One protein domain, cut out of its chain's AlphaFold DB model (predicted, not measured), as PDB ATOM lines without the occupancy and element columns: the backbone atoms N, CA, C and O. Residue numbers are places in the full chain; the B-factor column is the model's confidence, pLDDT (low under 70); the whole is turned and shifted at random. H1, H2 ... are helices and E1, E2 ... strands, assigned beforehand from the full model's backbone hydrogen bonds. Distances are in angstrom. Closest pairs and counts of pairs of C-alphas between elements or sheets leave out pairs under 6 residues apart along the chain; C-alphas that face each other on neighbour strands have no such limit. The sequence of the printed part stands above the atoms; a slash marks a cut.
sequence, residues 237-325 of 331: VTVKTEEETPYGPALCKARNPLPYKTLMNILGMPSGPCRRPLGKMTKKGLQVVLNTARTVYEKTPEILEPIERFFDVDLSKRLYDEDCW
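AT A GLANCE: This is residues 237 to 325 of the 331 residues of the protein "4-hydroxy-tetrahydrodipicolinate synthase" of Candidatus Bathyarchaeota archaeon (UniProt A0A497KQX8). A two-stranded hairpin forms one end of an elongated body, and a small cluster of crossed helices forms the rest. H1 lies in the middle of the cluster, with the longest helix, H2, packed across it; the short H4 is on H1 as well, H3 makes the end opposite the hairpin's turn, and residues 268 to 282 loop out to one side. The printed part has 89 residues, with two named strands and five named helices in the order E1 E2 H1 H2 H3 H4 H5; the sheet, E1 - E2, is antiparallel and the class is mixed, helices and strands. The whole is compact, with a radius of gyration of the C-alphas of 14.0 A, and spans 46 by 27 by 24 A.

HOW THE PARTS SIT: Start at E1, residues 238 to 245, and E2, residues 248 to 255: this hairpin is antiparallel at 156 degrees, with N 239 and O 254 at 2.9 A and N 250 and O 243 at 2.8 A, within hydrogen-bond range. Next comes H1, residues 258 to 267; its closest C-alpha to E1 is Pro 259, 6.7 A from that of Val 239. Look then at H2, residues 283 to 299: the C-alphas of Gly 285 and Thr 241, the closest of H2 and E1, are 6.1 A apart. H2 touches H1 with residues 286 to 293 alone, closest at the C-alphas of Val 289 and Leu 263, 6.4 A, at a steep tilt of 54 degrees, the same way. H3, residues 305 to 311, is close to but not clearly touching H4, residues 315 to 320; the C-alphas of Glu 308 and Leu 315, their closest, are 6.3 A apart. H4 touches H1, closest at the C-alphas of Arg 318 and Leu 267, 6.1 A, at a steep tilt of 67 degrees, only just short of about perpendicular. H5, residues 322 to 325, only just touches H1, with 3 pairs of C-alphas within 8 A, the closest Trp 325 and Ile 266 at 5.8 A. In H1, H2, H3 and H4 every O i to N i+4 pair is within hydrogen-bond range; H5 is too short for one.

IN THESE COORDINATES: Find C-alpha 238 at (211.768, 121.513, 209.029); E1 runs 20.9 A from there, and E2 comes back over 21.8 A. H1 is 14.2 A long. From C-alpha 283 at (203.646, 121.888, 196.234), H2 runs 24.1 A. H3 is 10.2 A, H4 8.5 A and H5 5.7 A, ending at C-alpha 325 at (194.739, 125.461, 201.043).

THE WHOLE: The C-alphas of Tyr 247 and Arg 309 are the two farthest apart, at 46.9 A. The printed part has no cut. The link from H1 to H2, 15 residues, is long. The mean pLDDT of the printed part is 97.1, and no printed residue is under 70.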
ATOM      1  N   VAL A 237     209.191 120.670 212.168       93.06
ATOM      2  CA  VAL A 237     210.021 121.861 212.445       93.06
ATOM      3  C   VAL A 237     210.891 122.231 211.230       93.06
ATOM      4  O   VAL A 237     211.244 123.398 211.032       93.06
ATOM      5  N   THR A 238     211.221 121.262 210.368       95.81
ATOM      6  CA  THR A 238     211.768 121.513 209.029       95.81
ATOM      7  C   THR A 238     211.233 120.503 208.020       95.81
ATOM      8  O   THR A 238     211.509 119.312 208.128       95.81
ATOM      9  N   VAL A 239     210.566 120.992 206.974       97.19
ATOM     10  CA  VAL A 239     210.165 120.186 205.815       97.19
ATOM     11  C   VAL A 239     211.245 120.298 204.742       97.19
ATOM     12  O   VAL A 239     211.636 121.400 204.350       97.19
ATOM     13  N   LYS A 240     211.758 119.153 204.289       96.31
ATOM     14  CA  LYS A 240     212.778 119.065 203.237       96.31
ATOM     15  C   LYS A 240     212.160 118.460 201.984       96.31
ATOM     16  O   LYS A 240     211.585 117.378 202.058       96.31
ATOM     17  N   THR A 241     212.314 119.134 200.854       95.81
ATOM     18  CA  THR A 241     211.913 118.636 199.534       95.81
ATOM     19  C   THR A 241     213.004 118.916 198.517       95.81
ATOM     20  O   THR A 241     213.873 119.754 198.741       95.81
ATOM     21  N   GLU A 242     212.971 118.209 197.399       96.50
ATOM     22  CA  GLU A 242     213.831 118.485 196.253       96.50
ATOM     23  C   GLU A 242     212.959 119.041 195.129       96.50
ATOM     24  O   GLU A 242     211.978 118.406 194.729       96.50
ATOM     25  N   GLU A 243     213.266 120.249 194.671       94.50
ATOM     26  CA  GLU A 243     212.539 120.928 193.600       94.50
ATOM     27  C   GLU A 243     213.373 120.936 192.323       94.50
ATOM     28  O   GLU A 243     214.577 121.179 192.365       94.50
ATOM     29  N   GLU A 244     212.727 120.700 191.186       94.94
ATOM     30  CA  GLU A 244     213.393 120.785 189.889       94.94
ATOM     31  C   GLU A 244     213.543 122.247 189.475       94.94
ATOM     32  O   GLU A 244     212.576 123.013 189.489       94.94
ATOM     33  N   THR A 245     214.752 122.634 189.076       94.25
ATOM     34  CA  THR A 245     215.037 123.953 188.504       94.25
ATOM     35  C   THR A 245     215.613 123.795 187.095       94.25
ATOM     36  O   THR A 245     216.114 122.719 186.758       94.25
ATOM     37  N   PRO A 246     215.645 124.859 186.269       96.69
ATOM     38  CA  PRO A 246     216.334 124.823 184.975       96.69
ATOM     39  C   PRO A 246     217.825 124.441 185.045       96.69
ATOM     40  O   PRO A 246     218.421 124.141 184.014       96.69
ATOM     41  N   TYR A 247     218.426 124.452 186.240       97.00
ATOM     42  CA  TYR A 247     219.835 124.139 186.483       97.00
ATOM     43  C   TYR A 247     220.036 122.871 187.329       97.00
ATOM     44  O   TYR A 247     221.130 122.643 187.844       97.00
ATOM     45  N   GLY A 248     218.997 122.038 187.459       96.81
ATOM     46  CA  GLY A 248     219.025 120.775 188.198       96.81
ATOM     47  C   GLY A 248     218.239 120.809 189.513       96.81
ATOM     48  O   GLY A 248     217.605 121.824 189.836       96.81
ATOM     49  N   PRO A 249     218.261 119.700 190.271       96.62
ATOM     50  CA  PRO A 249     217.531 119.588 191.524       96.62
ATOM     51  C   PRO A 249     218.104 120.530 192.586       96.62
ATOM     52  O   PRO A 249     219.318 120.633 192.775       96.62
ATOM     53  N   ALA A 250     217.217 121.203 193.312       96.44
ATOM     54  CA  ALA A 250     217.554 122.079 194.420       96.44
ATOM     55  C   ALA A 250     216.869 121.601 195.704       96.44
ATOM     56  O   ALA A 250     215.646 121.463 195.776       96.44
ATOM     57  N   LEU A 251     217.666 121.397 196.755       96.25
ATOM     58  CA  LEU A 251     217.148 121.074 198.079       96.25
ATOM     59  C   LEU A 251     216.451 122.300 198.686       96.25
ATOM     60  O   LEU A 251     217.101 123.263 199.098       96.25
ATOM     61  N   CYS A 252     215.133 122.226 198.825       94.94
ATOM     62  CA  CYS A 252     214.331 123.185 199.564       94.94
ATOM     63  C   CYS A 252     214.234 122.759 201.036       94.94
ATOM     64  O   CYS A 252     213.892 121.621 201.361       94.94
ATOM     65  N   LYS A 253     214.536 123.687 201.952       95.00
ATOM     66  CA  LYS A 253     214.382 123.496 203.403       95.00
ATOM     67  C   LYS A 253     213.415 124.541 203.949       95.00
ATOM     68  O   LYS A 253     213.841 125.621 204.356       95.00
ATOM     69  N   ALA A 254     212.129 124.211 204.000       96.38
ATOM     70  CA  ALA A 254     211.139 125.039 204.674       96.38
ATOM     71  C   ALA A 254     211.296 124.873 206.192       96.38
ATOM     72  O   ALA A 254     210.890 123.866 206.771       96.38
ATOM     73  N   ARG A 255     211.945 125.846 206.836       95.00
ATOM     74  CA  ARG A 255     212.176 125.846 208.286       95.00
ATOM     75  C   ARG A 255     211.031 126.530 209.027       95.00
ATOM     76  O   ARG A 255     210.387 127.427 208.490       95.00
ATOM     77  N   ASN A 256     210.840 126.150 210.288       96.44
ATOM     78  CA  ASN A 256     209.988 126.860 211.238       96.44
ATOM     79  C   ASN A 256     210.223 128.387 211.172       96.44
ATOM     80  O   ASN A 256     211.400 128.789 211.216       96.44
ATOM     81  N   PRO A 257     209.154 129.207 211.094       97.75
ATOM     82  CA  PRO A 257     207.739 128.848 211.294       97.75
ATOM     83  C   PRO A 257     206.937 128.430 210.059       97.75
ATOM     84  O   PRO A 257     205.773 128.069 210.206       97.75
ATOM     85  N   LEU A 258     207.529 128.409 208.863       98.06
ATOM     86  CA  LEU A 258     206.782 128.211 207.618       98.06
ATOM     87  C   LEU A 258     205.913 126.926 207.606       98.06
ATOM     88  O   LEU A 258     204.708 127.056 207.400       98.06
ATOM     89  N   PRO A 259     206.420 125.712 207.916       98.31
ATOM     90  CA  PRO A 259     205.573 124.511 207.962       98.31
ATOM     91  C   PRO A 259     204.418 124.589 208.962       98.31
ATOM     92  O   PRO A 259     203.310 124.155 208.654       98.31
ATOM     93  N   TYR A 260     204.655 125.170 210.139       98.31
ATOM     94  CA  TYR A 260     203.644 125.284 211.185       98.31
ATOM     95  C   TYR A 260     202.582 126.323 210.848       98.31
ATOM     96  O   TYR A 260     201.399 126.047 211.016       98.31
ATOM     97  N   LYS A 261     202.965 127.472 210.280       98.38
ATOM     98  CA  LYS A 261     201.986 128.444 209.785       98.38
ATOM     99  C   LYS A 261     201.180 127.878 208.625       98.38
ATOM    100  O   LYS A 261     199.971 128.080 208.586       98.38
ATOM    101  N   THR A 262     201.798 127.122 207.714       98.50
ATOM    102  CA  THR A 262     201.054 126.393 206.675       98.50
ATOM    103  C   THR A 262     200.061 125.413 207.297       98.50
ATOM    104  O   THR A 262     198.900 125.433 206.903       98.50
ATOM    105  N   LEU A 263     200.464 124.623 208.302       98.56
ATOM    106  CA  LEU A 263     199.550 123.715 209.000       98.56
ATOM    107  C   LEU A 263     198.397 124.466 209.677       98.56
ATOM    108  O   LEU A 263     197.246 124.110 209.476       98.56
ATOM    109  N   MET A 264     198.676 125.533 210.422       98.62
ATOM    110  CA  MET A 264     197.647 126.358 211.063       98.62
ATOM    111  C   MET A 264     196.647 126.916 210.036       98.62
ATOM    112  O   MET A 264     195.437 126.809 210.230       98.62
ATOM    113  N   ASN A 265     197.141 127.418 208.894       98.25
ATOM    114  CA  ASN A 265     196.298 127.870 207.782       98.25
ATOM    115  C   ASN A 265     195.537 126.733 207.085       98.25
ATOM    116  O   ASN A 265     194.555 127.038 206.422       98.25
ATOM    117  N   ILE A 266     195.956 125.467 207.186       98.50
ATOM    118  CA  ILE A 266     195.174 124.301 206.736       98.50
ATOM    119  C   ILE A 266     194.109 123.961 207.777       98.50
ATOM    120  O   ILE A 266     192.974 123.700 207.418       98.50
ATOM    121  N   LEU A 267     194.433 124.031 209.068       98.50
ATOM    122  CA  LEU A 267     193.529 123.639 210.153       98.50
ATOM    123  C   LEU A 267     192.474 124.698 210.490       98.50
ATOM    124  O   LEU A 267     191.477 124.381 211.110       98.50
ATOM    125  N   GLY A 268     192.638 125.938 210.025       98.12
ATOM    126  CA  GLY A 268     191.633 127.008 210.201       98.12
ATOM    127  C   GLY A 268     191.978 127.972 211.317       98.12
ATOM    128  O   GLY A 268     191.179 128.831 211.659       98.12
ATOM    129  N   MET A 269     193.191 127.857 211.841       98.56
ATOM    130  CA  MET A 269     193.701 128.719 212.885       98.56
ATOM    131  C   MET A 269     194.206 130.038 212.280       98.56
ATOM    132  O   MET A 269     194.823 130.029 211.203       98.56
ATOM    133  N   PRO A 270     194.026 131.171 212.975       97.44
ATOM    134  CA  PRO A 270     194.554 132.450 212.530       97.44
ATOM    135  C   PRO A 270     196.084 132.422 212.568       97.44
ATOM    136  O   PRO A 270     196.710 132.299 213.612       97.44
ATOM    137  N   SER A 271     196.717 132.500 211.400       95.69
ATOM    138  CA  SER A 271     198.180 132.445 211.274       95.69
ATOM    139  C   SER A 271     198.663 133.374 210.165       95.69
ATOM    140  O   SER A 271     199.590 134.181 210.347       95.69
ATOM    141  N   GLY A 272     197.959 133.328 209.029       95.50
ATOM    142  CA  GLY A 272     198.267 134.111 207.843       95.50
ATOM    143  C   GLY A 272     199.629 133.761 207.240       95.50
ATOM    144  O   GLY A 272     200.228 132.744 207.602       95.50
ATOM    145  N   PRO A 273     200.133 134.573 206.299       96.31
ATOM    146  CA  PRO A 273     201.413 134.314 205.648       96.31
ATOM    147  C   PRO A 273     202.600 134.596 206.580       96.31
ATOM    148  O   PRO A 273     202.481 135.337 207.559       96.31
ATOM    149  N   CYS A 274     203.763 134.028 206.261       97.19
ATOM    150  CA  CYS A 274     205.037 134.506 206.799       97.19
ATOM    151  C   CYS A 274     205.415 135.866 206.191       97.19
ATOM    152  O   CYS A 274     205.012 136.182 205.064       97.19
ATOM    153  N   ARG A 275     206.223 136.652 206.907       96.38
ATOM    154  CA  ARG A 275     206.858 137.853 206.347       96.38
ATOM    155  C   ARG A 275     208.119 137.481 205.576       96.38
ATOM    156  O   ARG A 275     208.864 136.571 205.939       96.38
ATOM    157  N   ARG A 276     208.379 138.224 204.499       95.62
ATOM    158  CA  ARG A 276     209.610 138.072 203.710       95.62
ATOM    159  C   ARG A 276     210.825 138.323 204.617       95.62
ATOM    160  O   ARG A 276     210.763 139.244 205.426       95.62
ATOM    161  N   PRO A 277     211.917 137.543 204.493       95.56
ATOM    162  CA  PRO A 277     212.272 136.663 203.369       95.56
ATOM    163  C   PRO A 277     211.687 135.245 203.425       95.56
ATOM    164  O   PRO A 277     211.910 134.466 202.498       95.56
ATOM    165  N   LEU A 278     210.932 134.886 204.466       95.62
ATOM    166  CA  LEU A 278     210.152 133.655 204.430       95.62
ATOM    167  C   LEU A 278     209.010 133.812 203.419       95.62
ATOM    168  O   LEU A 278     208.462 134.898 203.223       95.62
ATOM    169  N   GLY A 279     208.679 132.725 202.734       92.38
ATOM    170  CA  GLY A 279     207.707 132.751 201.650       92.38
ATOM    171  C   GLY A 279     206.658 131.666 201.793       92.38
ATOM    172  O   GLY A 279     206.186 131.390 202.891       92.38
ATOM    173  N   LYS A 280     206.271 131.074 200.668       95.75
ATOM    174  CA  LYS A 280     205.269 130.010 200.616       95.75
ATOM    175  C   LYS A 280     205.916 128.631 200.623       95.75
ATOM    176  O   LYS A 280     207.122 128.489 200.422       95.75
ATOM    177  N   MET A 281     205.094 127.609 200.836       96.81
ATOM    178  CA  MET A 281     205.538 126.233 200.673       96.81
ATOM    179  C   MET A 281     205.683 125.886 199.185       96.81
ATOM    180  O   MET A 281     205.044 126.484 198.320       96.81
ATOM    181  N   THR A 282     206.497 124.890 198.857       97.06
ATOM    182  CA  THR A 282     206.414 124.246 197.539       97.06
ATOM    183  C   THR A 282     205.217 123.291 197.519       97.06
ATOM    184  O   THR A 282     204.724 122.898 198.579       97.06
ATOM    185  N   LYS A 283     204.743 122.874 196.336       96.75
ATOM    186  CA  LYS A 283     203.646 121.888 196.234       96.75
ATOM    187  C   LYS A 283     204.012 120.565 196.916       96.75
ATOM    188  O   LYS A 283     203.220 120.028 197.687       96.75
ATOM    189  N   LYS A 284     205.250 120.089 196.719       97.31
ATOM    190  CA  LYS A 284     205.780 118.904 197.415       97.31
ATOM    191  C   LYS A 284     205.798 119.115 198.933       97.31
ATOM    192  O   LYS A 284     205.391 118.229 199.678       97.31
ATOM    193  N   GLY A 285     206.227 120.292 199.395       97.62
ATOM    194  CA  GLY A 285     206.289 120.611 200.822       97.62
ATOM    195  C   GLY A 285     204.904 120.680 201.467       97.62
ATOM    196  O   GLY A 285     204.717 120.157 202.563       97.62
ATOM    197  N   LEU A 286     203.912 121.246 200.769       98.00
ATOM    198  CA  LEU A 286     202.518 121.252 201.216       98.00
ATOM    199  C   LEU A 286     201.994 119.822 201.388       98.00
ATOM    200  O   LEU A 286     201.351 119.530 202.395       98.00
ATOM    201  N   GLN A 287     202.311 118.920 200.455       97.88
ATOM    202  CA  GLN A 287     201.885 117.526 200.556       97.88
ATOM    203  C   GLN A 287     202.477 116.823 201.785       97.88
ATOM    204  O   GLN A 287     201.789 116.025 202.415       97.88
ATOM    205  N   VAL A 288     203.720 117.143 202.166       98.19
ATOM    206  CA  VAL A 288     204.310 116.647 203.421       98.19
ATOM    207  C   VAL A 288     203.499 117.132 204.624       98.19
ATOM    208  O   VAL A 288     203.149 116.319 205.477       98.19
ATOM    209  N   VAL A 289     203.147 118.421 204.676       98.38
ATOM    210  CA  VAL A 289     202.334 118.988 205.770       98.38
ATOM    211  C   VAL A 289     200.953 118.324 205.839       98.38
ATOM    212  O   VAL A 289     200.550 117.879 206.913       98.38
ATOM    213  N   LEU A 290     200.257 118.188 204.705       98.50
ATOM    214  CA  LEU A 290     198.949 117.527 204.629       98.50
ATOM    215  C   LEU A 290     199.021 116.063 205.070       98.50
ATOM    216  O   LEU A 290     198.194 115.624 205.862       98.50
ATOM    217  N   ASN A 291     200.016 115.307 204.601       98.31
ATOM    218  CA  ASN A 291     200.177 113.901 204.975       98.31
ATOM    219  C   ASN A 291     200.437 113.737 206.476       98.31
ATOM    220  O   ASN A 291     199.874 112.835 207.100       98.31
ATOM    221  N   THR A 292     201.249 114.618 207.067       98.06
ATOM    222  CA  THR A 292     201.473 114.632 208.515       98.06
ATOM    223  C   THR A 292     200.180 114.940 209.266       98.06
ATOM    224  O   THR A 292     199.818 114.191 210.170       98.06
ATOM    225  N   ALA A 293     199.453 115.984 208.863       98.00
ATOM    226  CA  ALA A 293     198.199 116.380 209.498       98.00
ATOM    227  C   ALA A 293     197.134 115.276 209.420       98.00
ATOM    228  O   ALA A 293     196.552 114.920 210.439       98.00
ATOM    229  N   ARG A 294     196.950 114.671 208.239       98.38
ATOM    230  CA  ARG A 294     196.037 113.537 208.019       98.38
ATOM    231  C   ARG A 294     196.433 112.323 208.850       98.38
ATOM    232  O   ARG A 294     195.578 111.720 209.474       98.38
ATOM    233  N   THR A 295     197.730 112.015 208.946       97.94
ATOM    234  CA  THR A 295     198.205 110.909 209.797       97.94
ATOM    235  C   THR A 295     197.818 111.115 211.260       97.94
ATOM    236  O   THR A 295     197.391 110.164 211.909       97.94
ATOM    237  N   VAL A 296     197.972 112.337 211.784       97.94
ATOM    238  CA  VAL A 296     197.579 112.660 213.165       97.94
ATOM    239  C   VAL A 296     196.058 112.607 213.309       97.94
ATOM    240  O   VAL A 296     195.570 111.957 214.224       97.94
ATOM    241  N   TYR A 297     195.320 113.223 212.384       97.81
ATOM    242  CA  TYR A 297     193.858 113.255 212.388       97.81
ATOM    243  C   TYR A 297     193.226 111.853 212.327       97.81
ATOM    244  O   TYR A 297     192.329 111.547 213.101       97.81
ATOM    245  N   GLU A 298     193.716 110.975 211.451       97.75
ATOM    246  CA  GLU A 298     193.158 109.632 211.249       97.75
ATOM    247  C   GLU A 298     193.523 108.657 212.379       97.75
ATOM    248  O   GLU A 298     192.729 107.779 212.713       97.75
ATOM    249  N   LYS A 299     194.734 108.762 212.946       97.69
ATOM    250  CA  LYS A 299     195.235 107.785 213.934       97.69
ATOM    251  C   LYS A 299     195.028 108.211 215.378       97.69
ATOM    252  O   LYS A 299     194.894 107.346 216.238       97.69
ATOM    253  N   THR A 300     195.084 109.510 215.641       96.81
ATOM    254  CA  THR A 300     195.024 110.109 216.979       96.81
ATOM    255  C   THR A 300     194.245 111.429 216.913       96.81
ATOM    256  O   THR A 300     194.829 112.502 217.125       96.81
ATOM    257  N   PRO A 301     192.950 111.387 216.540       96.31
ATOM    258  CA  PRO A 301     192.134 112.585 216.334       96.31
ATOM    259  C   PRO A 301     192.096 113.496 217.565       96.31
ATOM    260  O   PRO A 301     192.041 114.717 217.416       96.31
ATOM    261  N   GLU A 302     192.238 112.938 218.772       96.69
ATOM    262  CA  GLU A 302     192.219 113.682 220.034       96.69
ATOM    263  C   GLU A 302     193.347 114.726 220.157       96.69
ATOM    264  O   GLU A 302     193.312 115.590 221.037       96.69
ATOM    265  N   ILE A 303     194.371 114.645 219.297       98.12
ATOM    266  CA  ILE A 303     195.463 115.621 219.229       98.12
ATOM    267  C   ILE A 303     195.008 116.930 218.568       98.12
ATOM    268  O   ILE A 303     195.464 117.996 218.980       98.12
ATOM    269  N   LEU A 304     194.128 116.859 217.562       98.06
ATOM    270  CA  LEU A 304     193.684 118.014 216.765       98.06
ATOM    271  C   LEU A 304     192.228 118.417 217.039       98.06
ATOM    272  O   LEU A 304     191.872 119.562 216.785       98.06
ATOM    273  N   GLU A 305     191.412 117.533 217.618       97.50
ATOM    274  CA  GLU A 305     190.018 117.801 218.013       97.50
ATOM    275  C   GLU A 305     189.815 119.116 218.801       97.50
ATOM    276  O   GLU A 305     188.802 119.785 218.585       97.50
ATOM    277  N   PRO A 306     190.727 119.562 219.696       98.38
ATOM    278  CA  PRO A 306     190.564 120.860 220.353       98.38
ATOM    279  C   PRO A 306     190.479 122.049 219.388       98.38
ATOM    280  O   PRO A 306     189.798 123.021 219.696       98.38
ATOM    281  N   ILE A 307     191.133 121.973 218.225       98.56
ATOM    282  CA  ILE A 307     191.096 123.026 217.202       98.56
ATOM    283  C   ILE A 307     189.700 123.107 216.590       98.56
ATOM    284  O   ILE A 307     189.167 124.201 216.444       98.56
ATOM    285  N   GLU A 308     189.112 121.952 216.267       96.56
ATOM    286  CA  GLU A 308     187.775 121.864 215.674       96.56
ATOM    287  C   GLU A 308     186.736 122.550 216.560       96.56
ATOM    288  O   GLU A 308     185.978 123.404 216.106       96.56
ATOM    289  N   ARG A 309     186.785 122.233 217.858       97.50
ATOM    290  CA  ARG A 309     185.864 122.770 218.861       97.50
ATOM    291  C   ARG A 309     186.075 124.253 219.143       97.50
ATOM    292  O   ARG A 309     185.096 124.967 219.306       97.50
ATOM    293  N   PHE A 310     187.327 124.702 219.241       98.56
ATOM    294  CA  PHE A 310     187.621 126.086 219.618       98.56
ATOM    295  C   PHE A 310     187.398 127.066 218.463       98.56
ATOM    296  O   PHE A 310     186.805 128.124 218.656       98.56
ATOM    297  N   PHE A 311     187.871 126.726 217.259       98.31
ATOM    298  CA  PHE A 311     187.800 127.617 216.096       98.31
ATOM    299  C   PHE A 311     186.534 127.420 215.251       98.31
ATOM    300  O   PHE A 311     186.382 128.125 214.255       98.31
ATOM    301  N   ASP A 312     185.652 126.490 215.633       98.00
ATOM    302  CA  ASP A 312     184.407 126.157 214.924       98.00
ATOM    303  C   ASP A 312     184.649 125.866 213.431       98.00
ATOM    304  O   ASP A 312     184.163 126.539 212.520       98.00
ATOM    305  N   VAL A 313     185.495 124.867 213.178       97.88
ATOM    306  CA  VAL A 313     185.901 124.440 211.831       97.88
ATOM    307  C   VAL A 313     185.531 122.977 211.598       97.88
ATOM    308  O   VAL A 313     185.201 122.269 212.530       97.88
ATOM    309  N   ASP A 314     185.593 122.505 210.352       98.06
ATOM    310  CA  ASP A 314     185.446 121.082 210.007       98.06
ATOM    311  C   ASP A 314     186.806 120.563 209.536       98.06
ATOM    312  O   ASP A 314     187.229 120.860 208.412       98.06
ATOM    313  N   LEU A 315     187.525 119.820 210.385       97.94
ATOM    314  CA  LEU A 315     188.872 119.364 210.045       97.94
ATOM    315  C   LEU A 315     188.866 118.344 208.905       97.94
ATOM    316  O   LEU A 315     189.803 118.336 208.105       97.94
ATOM    317  N   SER A 316     187.810 117.536 208.764       97.38
ATOM    318  CA  SER A 316     187.680 116.615 207.634       97.38
ATOM    319  C   SER A 316     187.628 117.393 206.321       97.38
ATOM    320  O   SER A 316     188.452 117.180 205.432       97.38
ATOM    321  N   LYS A 317     186.754 118.394 206.208       98.00
ATOM    322  CA  LYS A 317     186.732 119.247 205.016       98.00
ATOM    323  C   LYS A 317     188.076 119.951 204.817       98.00
ATOM    324  O   LYS A 317     188.665 119.887 203.740       98.00
ATOM    325  N   ARG A 318     188.600 120.574 205.871       98.06
ATOM    326  CA  ARG A 318     189.824 121.389 205.842       98.06
ATOM    327  C   ARG A 318     191.096 120.607 205.514       98.06
ATOM    328  O   ARG A 318     192.072 121.234 205.112       98.06
ATOM    329  N   LEU A 319     191.098 119.280 205.661       98.19
ATOM    330  CA  LEU A 319     192.221 118.397 205.323       98.19
ATOM    331  C   LEU A 319     192.092 117.712 203.955       98.19
ATOM    332  O   LEU A 319     193.116 117.259 203.433       98.19
ATOM    333  N   TYR A 320     190.890 117.616 203.366       98.12
ATOM    334  CA  TYR A 320     190.650 116.881 202.104       98.12
ATOM    335  C   TYR A 320     190.058 117.722 200.946       98.12
ATOM    336  O   TYR A 320     190.127 117.272 199.806       98.12
ATOM    337  N   ASP A 321     189.619 118.962 201.189       97.19
ATOM    338  CA  ASP A 321     189.166 119.918 200.162       97.19
ATOM    339  C   ASP A 321     190.267 120.912 199.725       97.19
ATOM    340  O   ASP A 321     190.670 121.786 200.494       97.19
ATOM    341  N   GLU A 322     190.713 120.831 198.463       95.38
ATOM    342  CA  GLU A 322     191.781 121.683 197.909       95.38
ATOM    343  C   GLU A 322     191.529 123.189 198.003       95.38
ATOM    344  O   GLU A 322     192.481 123.977 198.091       95.38
ATOM    345  N   ASP A 323     190.266 123.608 198.057       95.94
ATOM    346  CA  ASP A 323     189.919 125.017 198.204       95.94
ATOM    347  C   ASP A 323     190.387 125.590 199.549       95.94
ATOM    348  O   ASP A 323     190.673 126.787 199.648       95.94
ATOM    349  N   CYS A 324     190.565 124.740 200.567       95.69
ATOM    350  CA  CYS A 324     190.984 125.138 201.910       95.69
ATOM    351  C   CYS A 324     192.461 125.544 202.016       95.69
ATOM    352  O   CYS A 324     192.827 126.231 202.976       95.69
ATOM    353  N   TRP A 325     193.301 125.154 201.057       95.88
ATOM    354  CA  TRP A 325     194.739 125.461 201.043       95.88
ATOM    355  C   TRP A 325     195.213 126.091 199.731       95.88
ATOM    356  O   TRP A 325     196.419 126.208 199.471       95.88
TER     357      TRP A 325